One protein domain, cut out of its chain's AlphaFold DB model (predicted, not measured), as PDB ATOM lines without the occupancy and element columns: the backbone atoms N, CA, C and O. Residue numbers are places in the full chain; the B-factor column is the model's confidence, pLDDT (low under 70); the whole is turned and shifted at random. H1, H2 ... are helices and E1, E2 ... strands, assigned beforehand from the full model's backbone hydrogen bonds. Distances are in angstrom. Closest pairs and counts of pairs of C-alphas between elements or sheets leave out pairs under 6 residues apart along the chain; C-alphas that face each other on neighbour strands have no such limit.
ATOM      1  N   ALA A   2      21.638 -16.046 -23.347       68.38
ATOM      2  CA  ALA A   2      21.202 -15.001 -22.439       68.38
ATOM      3  C   ALA A   2      20.179 -15.544 -21.447       68.38
ATOM      4  O   ALA A   2      19.252 -16.263 -21.821       68.38
ATOM      5  N   ILE A   3      20.348 -15.164 -20.187       76.38
ATOM      6  CA  ILE A   3      19.413 -15.484 -19.114       76.38
ATOM      7  C   ILE A   3      18.351 -14.388 -19.081       76.38
ATOM      8  O   ILE A   3      18.689 -13.206 -18.999       76.38
ATOM      9  N   VAL A   4      17.074 -14.769 -19.134       79.81
ATOM     10  CA  VAL A   4      15.960 -13.810 -19.078       79.81
ATOM     11  C   VAL A   4      15.115 -13.995 -17.819       79.81
ATOM     12  O   VAL A   4      14.930 -15.126 -17.363       79.81
ATOM     13  N   PRO A   5      14.561 -12.907 -17.253       80.50
ATOM     14  CA  PRO A   5      13.642 -13.006 -16.129       80.50
ATOM     15  C   PRO A   5      12.410 -13.854 -16.468       80.50
ATOM     16  O   PRO A   5      11.849 -13.773 -17.566       80.50
ATOM     17  N   THR A   6      11.960 -14.638 -15.495       82.75
ATOM     18  CA  THR A   6      10.731 -15.434 -15.562       82.75
ATOM     19  C   THR A   6       9.770 -14.998 -14.462       82.75
ATOM     20  O   THR A   6      10.168 -14.676 -13.344       82.75
ATOM     21  N   THR A   7       8.477 -14.985 -14.774       84.75
ATOM     22  CA  THR A   7       7.391 -14.824 -13.804       84.75
ATOM     23  C   THR A   7       6.600 -16.122 -13.743       84.75
ATOM     24  O   THR A   7       6.029 -16.558 -14.745       84.75
ATOM     25  N   GLN A   8       6.570 -16.741 -12.563       88.31
ATOM     26  CA  GLN A   8       5.839 -17.980 -12.310       88.31
ATOM     27  C   GLN A   8       4.385 -17.678 -11.929       88.31
ATOM     28  O   GLN A   8       4.119 -16.918 -10.999       88.31
ATOM     29  N   GLY A   9       3.437 -18.325 -12.603       85.00
ATOM     30  CA  GLY A   9       2.019 -18.325 -12.254       85.00
ATOM     31  C   GLY A   9       1.479 -19.740 -12.041       85.00
ATOM     32  O   GLY A   9       2.142 -20.737 -12.322       85.00
ATOM     33  N   LYS A  10       0.227 -19.840 -11.578       81.75
ATOM     34  CA  LYS A  10      -0.462 -21.134 -11.395       81.75
ATOM     35  C   LYS A  10      -0.686 -21.901 -12.707       81.75
ATOM     36  O   LYS A  10      -0.879 -23.108 -12.664       81.75
ATOM     37  N   LEU A  11      -0.697 -21.200 -13.844       84.38
ATOM     38  CA  LEU A  11      -0.966 -21.764 -15.174       84.38
ATOM     39  C   LEU A  11       0.294 -21.946 -16.034       84.38
ATOM     40  O   LEU A  11       0.197 -22.488 -17.128       84.38
ATOM     41  N   GLY A  12       1.460 -21.485 -15.577       75.94
ATOM     42  CA  GLY A  12       2.692 -21.576 -16.355       75.94
ATOM     43  C   GLY A  12       3.709 -20.496 -16.011       75.94
ATOM     44  O   GLY A  12       3.589 -19.802 -15.000       75.94
ATOM     45  N   VAL A  13       4.711 -20.369 -16.877       75.06
ATOM     46  CA  VAL A  13       5.830 -19.431 -16.742       75.06
ATOM     47  C   VAL A  13       5.818 -18.481 -17.927       75.06
ATOM     48  O   VAL A  13       5.651 -18.919 -19.063       75.06
ATOM     49  N   VAL A  14       5.995 -17.188 -17.670       74.56
ATOM     50  CA  VAL A  14       6.105 -16.166 -18.718       74.56
ATOM     51  C   VAL A  14       7.439 -15.448 -18.584       74.56
ATOM     52  O   VAL A  14       7.853 -15.104 -17.478       74.56
ATOM     53  N   SER A  15       8.084 -15.176 -19.712       77.19
ATOM     54  CA  SER A  15       9.269 -14.326 -19.796       77.19
ATOM     55  C   SER A  15       9.008 -13.161 -20.735       77.19
ATOM     56  O   SER A  15       8.420 -13.336 -21.800       77.19
ATOM     57  N   ALA A  16       9.485 -11.982 -20.348       77.62
ATOM     58  CA  ALA A  16       9.511 -10.794 -21.189       77.62
ATOM     59  C   ALA A  16      10.943 -10.251 -21.211       77.62
ATOM     60  O   ALA A  16      11.548 -10.048 -20.159       77.62
ATOM     61  N   TYR A  17      11.497 -10.044 -22.403       75.06
ATOM     62  CA  TYR A  17      12.862  -9.556 -22.585       75.06
ATOM     63  C   TYR A  17      12.992  -8.732 -23.865       75.06
ATOM     64  O   TYR A  17      12.211  -8.882 -24.805       75.06
ATOM     65  N   SER A  18      14.001  -7.860 -23.905       71.31
ATOM     66  CA  SER A  18      14.363  -7.137 -25.124       71.31
ATOM     67  C   SER A  18      15.197  -8.044 -26.017       71.31
ATOM     68  O   SER A  18      16.373  -8.290 -25.749       71.31
ATOM     69  N   ALA A  19      14.594  -8.529 -27.096       65.69
ATOM     70  CA  ALA A  19      15.284  -9.388 -28.047       65.69
ATOM     71  C   ALA A  19      16.461  -8.659 -28.738       65.69
ATOM     72  O   ALA A  19      17.478  -9.278 -29.040       65.69
ATOM     73  N   THR A  20      16.382  -7.327 -28.871       64.31
ATOM     74  CA  THR A  20      17.484  -6.457 -29.319       64.31
ATOM     75  C   THR A  20      18.653  -6.430 -28.337       64.31
ATOM     76  O   THR A  20      19.800  -6.481 -28.766       64.31
ATOM     77  N   ALA A  21      18.382  -6.363 -27.029       69.62
ATOM     78  CA  ALA A  21      19.441  -6.393 -26.020       69.62
ATOM     79  C   ALA A  21      20.153  -7.752 -26.015       69.62
ATOM     80  O   ALA A  21      21.375  -7.811 -25.958       69.62
ATOM     81  N   VAL A  22      19.391  -8.839 -26.160       68.12
ATOM     82  CA  VAL A  22      19.954 -10.191 -26.246       68.12
ATOM     83  C   VAL A  22      20.764 -10.397 -27.538       68.12
ATOM     84  O   VAL A  22      21.792 -11.073 -27.537       68.12
ATOM     85  N   ALA A  23      20.345  -9.784 -28.644       64.38
ATOM     86  CA  ALA A  23      21.054  -9.837 -29.921       64.38
ATOM     87  C   ALA A  23      22.393  -9.086 -29.947       64.38
ATOM     88  O   ALA A  23      23.158  -9.233 -30.895       64.38
ATOM     89  N   ALA A  24      22.712  -8.278 -28.933       65.50
ATOM     90  CA  ALA A  24      24.023  -7.634 -28.868       65.50
ATOM     91  C   ALA A  24      25.167  -8.666 -28.775       65.50
ATOM     92  O   ALA A  24      26.265  -8.420 -29.267       65.50
ATOM     93  N   GLU A  25      24.896  -9.842 -28.198       62.38
ATOM     94  CA  GLU A  25      25.871 -10.926 -28.018       62.38
ATOM     95  C   GLU A  25      25.752 -12.031 -29.085       62.38
ATOM     96  O   GLU A  25      26.628 -12.892 -29.216       62.38
ATOM     97  N   HIS A  26      24.662 -12.039 -29.859       58.12
ATOM     98  CA  HIS A  26      24.280 -13.128 -30.759       58.12
ATOM     99  C   HIS A  26      23.667 -12.577 -32.060       58.12
ATOM    100  O   HIS A  26      22.837 -11.682 -32.030       58.12
ATOM    101  N   ARG A  27      24.027 -13.113 -33.237       58.16
ATOM    102  CA  ARG A  27      23.494 -12.619 -34.528       58.16
ATOM    103  C   ARG A  27      21.969 -12.857 -34.641       58.16
ATOM    104  O   ARG A  27      21.540 -14.014 -34.636       58.16
ATOM    105  N   GLY A  28      21.190 -11.786 -34.840       57.81
ATOM    106  CA  GLY A  28      19.713 -11.798 -34.877       57.81
ATOM    107  C   GLY A  28      19.084 -11.698 -33.479       57.81
ATOM    108  O   GLY A  28      19.775 -11.892 -32.493       57.81
ATOM    109  N   TRP A  29      17.789 -11.396 -33.370       57.44
ATOM    110  CA  TRP A  29      17.029 -11.456 -32.114       57.44
ATOM    111  C   TRP A  29      16.726 -12.912 -31.765       57.44
ATOM    112  O   TRP A  29      15.870 -13.527 -32.404       57.44
ATOM    113  N   PRO A  30      17.400 -13.518 -30.783       58.41
ATOM    114  CA  PRO A  30      17.142 -14.913 -30.501       58.41
ATOM    115  C   PRO A  30      15.803 -15.109 -29.799       58.41
ATOM    116  O   PRO A  30      15.442 -14.357 -28.895       58.41
ATOM    117  N   LEU A  31      15.106 -16.168 -30.196       61.03
ATOM    118  CA  LEU A  31      13.900 -16.677 -29.564       61.03
ATOM    119  C   LEU A  31      14.123 -18.169 -29.252       61.03
ATOM    120  O   LEU A  31      14.681 -18.918 -30.050       61.03
ATOM    121  N   GLY A  32      13.717 -18.649 -28.082       63.28
ATOM    122  CA  GLY A  32      13.951 -20.060 -27.755       63.28
ATOM    123  C   GLY A  32      15.421 -20.334 -27.406       63.28
ATOM    124  O   GLY A  32      15.939 -19.733 -26.480       63.28
ATOM    125  N   GLN A  33      16.100 -21.209 -28.153       59.31
ATOM    126  CA  GLN A  33      17.377 -21.860 -27.804       59.31
ATOM    127  C   GLN A  33      18.552 -20.972 -27.332       59.31
ATOM    128  O   GLN A  33      19.352 -21.438 -26.530       59.31
ATOM    129  N   PHE A  34      18.714 -19.723 -27.787       59.72
ATOM    130  CA  PHE A  34      19.800 -18.859 -27.259       59.72
ATOM    131  C   PHE A  34      19.399 -18.101 -25.995       59.72
ATOM    132  O   PHE A  34      20.213 -17.361 -25.439       59.72
ATOM    133  N   VAL A  35      18.156 -18.277 -25.567       63.91
ATOM    134  CA  VAL A  35      17.590 -17.740 -24.347       63.91
ATOM    135  C   VAL A  35      17.295 -18.908 -23.419       63.91
ATOM    136  O   VAL A  35      16.613 -19.870 -23.778       63.91
ATOM    137  N   THR A  36      17.815 -18.821 -22.207       67.94
ATOM    138  CA  THR A  36      17.506 -19.777 -21.151       67.94
ATOM    139  C   THR A  36      16.664 -19.125 -20.079       67.94
ATOM    140  O   THR A  36      16.715 -17.906 -19.880       67.94
ATOM    141  N   ASP A  37      15.924 -19.946 -19.344       73.62
ATOM    142  CA  ASP A  37      15.365 -19.517 -18.070       73.62
ATOM    143  C   ASP A  37      16.478 -19.196 -17.045       73.62
ATOM    144  O   ASP A  37      17.680 -19.325 -17.315       73.62
ATOM    145  N   ILE A  38      16.073 -18.788 -15.840       74.12
ATOM    146  CA  ILE A  38      17.001 -18.485 -14.741       74.12
ATOM    147  C   ILE A  38      17.841 -19.693 -14.288       74.12
ATOM    148  O   ILE A  38      18.863 -19.512 -13.632       74.12
ATOM    149  N   ASN A  39      17.443 -20.911 -14.660       74.94
ATOM    150  CA  ASN A  39      18.147 -22.150 -14.346       74.94
ATOM    151  C   ASN A  39      19.066 -22.611 -15.489       74.94
ATOM    152  O   ASN A  39      19.668 -23.678 -15.391       74.94
ATOM    153  N   GLY A  40      19.174 -21.842 -16.579       71.06
ATOM    154  CA  GLY A  40      19.988 -22.215 -17.735       71.06
ATOM    155  C   GLY A  40      19.329 -23.246 -18.661       71.06
ATOM    156  O   GLY A  40      20.002 -23.782 -19.539       71.06
ATOM    157  N   THR A  41      18.031 -23.519 -18.502       69.50
ATOM    158  CA  THR A  41      17.289 -24.461 -19.352       69.50
ATOM    159  C   THR A  41      16.888 -23.777 -20.664       69.50
ATOM    160  O   THR A  41      16.241 -22.724 -20.611       69.50
ATOM    161  N   PRO A  42      17.244 -24.326 -21.844       68.75
ATOM    162  CA  PRO A  42      16.800 -23.787 -23.125       68.75
ATOM    163  C   PRO A  42      15.276 -23.787 -23.226       68.75
ATOM    164  O   PRO A  42      14.619 -24.771 -22.895       68.75
ATOM    165  N   LEU A  43      14.702 -22.702 -23.743       66.44
ATOM    166  CA  LEU A  43      13.248 -22.609 -23.907       66.44
ATOM    167  C   LEU A  43      12.702 -23.544 -25.012       66.44
ATOM    168  O   LEU A  43      11.505 -23.826 -25.033       66.44
ATOM    169  N   THR A  44      13.555 -24.029 -25.927       70.00
ATOM    170  CA  THR A  44      13.225 -25.018 -26.972       70.00
ATOM    171  C   THR A  44      14.416 -25.948 -27.249       70.00
ATOM    172  O   THR A  44      15.549 -25.485 -27.351       70.00
ATOM    173  N   GLU A  45      14.166 -27.250 -27.436       70.50
ATOM    174  CA  GLU A  45      15.214 -28.244 -27.767       70.50
ATOM    175  C   GLU A  45      15.167 -28.741 -29.224       70.50
ATOM    176  O   GLU A  45      16.138 -29.296 -29.728       70.50
ATOM    177  N   ALA A  46      14.037 -28.569 -29.920       77.00
ATOM    178  CA  ALA A  46      13.830 -29.113 -31.270       77.00
ATOM    179  C   ALA A  46      14.092 -28.100 -32.396       77.00
ATOM    180  O   ALA A  46      14.412 -28.477 -33.526       77.00
TER     181      ALA A  46
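This is residues 2 to 46 of the 131 residues of an uncharacterized protein of Candidatus Adlerbacteria bacterium RIFOXYC1_FULL_48_26 (UniProt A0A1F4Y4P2). What shape is this? It has little regular structure: the hairpin of E1 and E2 makes one end of an elongated outline, and the short helix H1 and strand E3 lie toward the other. What builds it? The printed part has 45 residues, with 16 in named elements, in the order E1, E2, H1, E3; the class is mixed, and the sheet E1 - E2 is antiparallel. How large is it? It is compact, with a radius of gyration of the C-alphas of 10.7 A and spans of 34 by 22 by 14 A.

How do E1, residues 6 to 9, and E2, residues 12 to 15, pair? In this antiparallel hairpin, N 7 and O 14 are within hydrogen-bond range at 2.8 A. What is near E3, residues 29 to 32? Its closest C-alphas to H1, residues 19 to 22, are those of Trp 29 and Ala 19, 4.9 A apart. E3 is apart from E1 and E2.

Where does E1 begin? C-alpha 6 is at (10.731, -15.434, -15.562). Where does E3 end? C-alpha 32 is at (13.951, -20.060, -27.755).

Is there a cut? The printed part has none. Where is confidence low? Residues 19 to 36 are among those under 70.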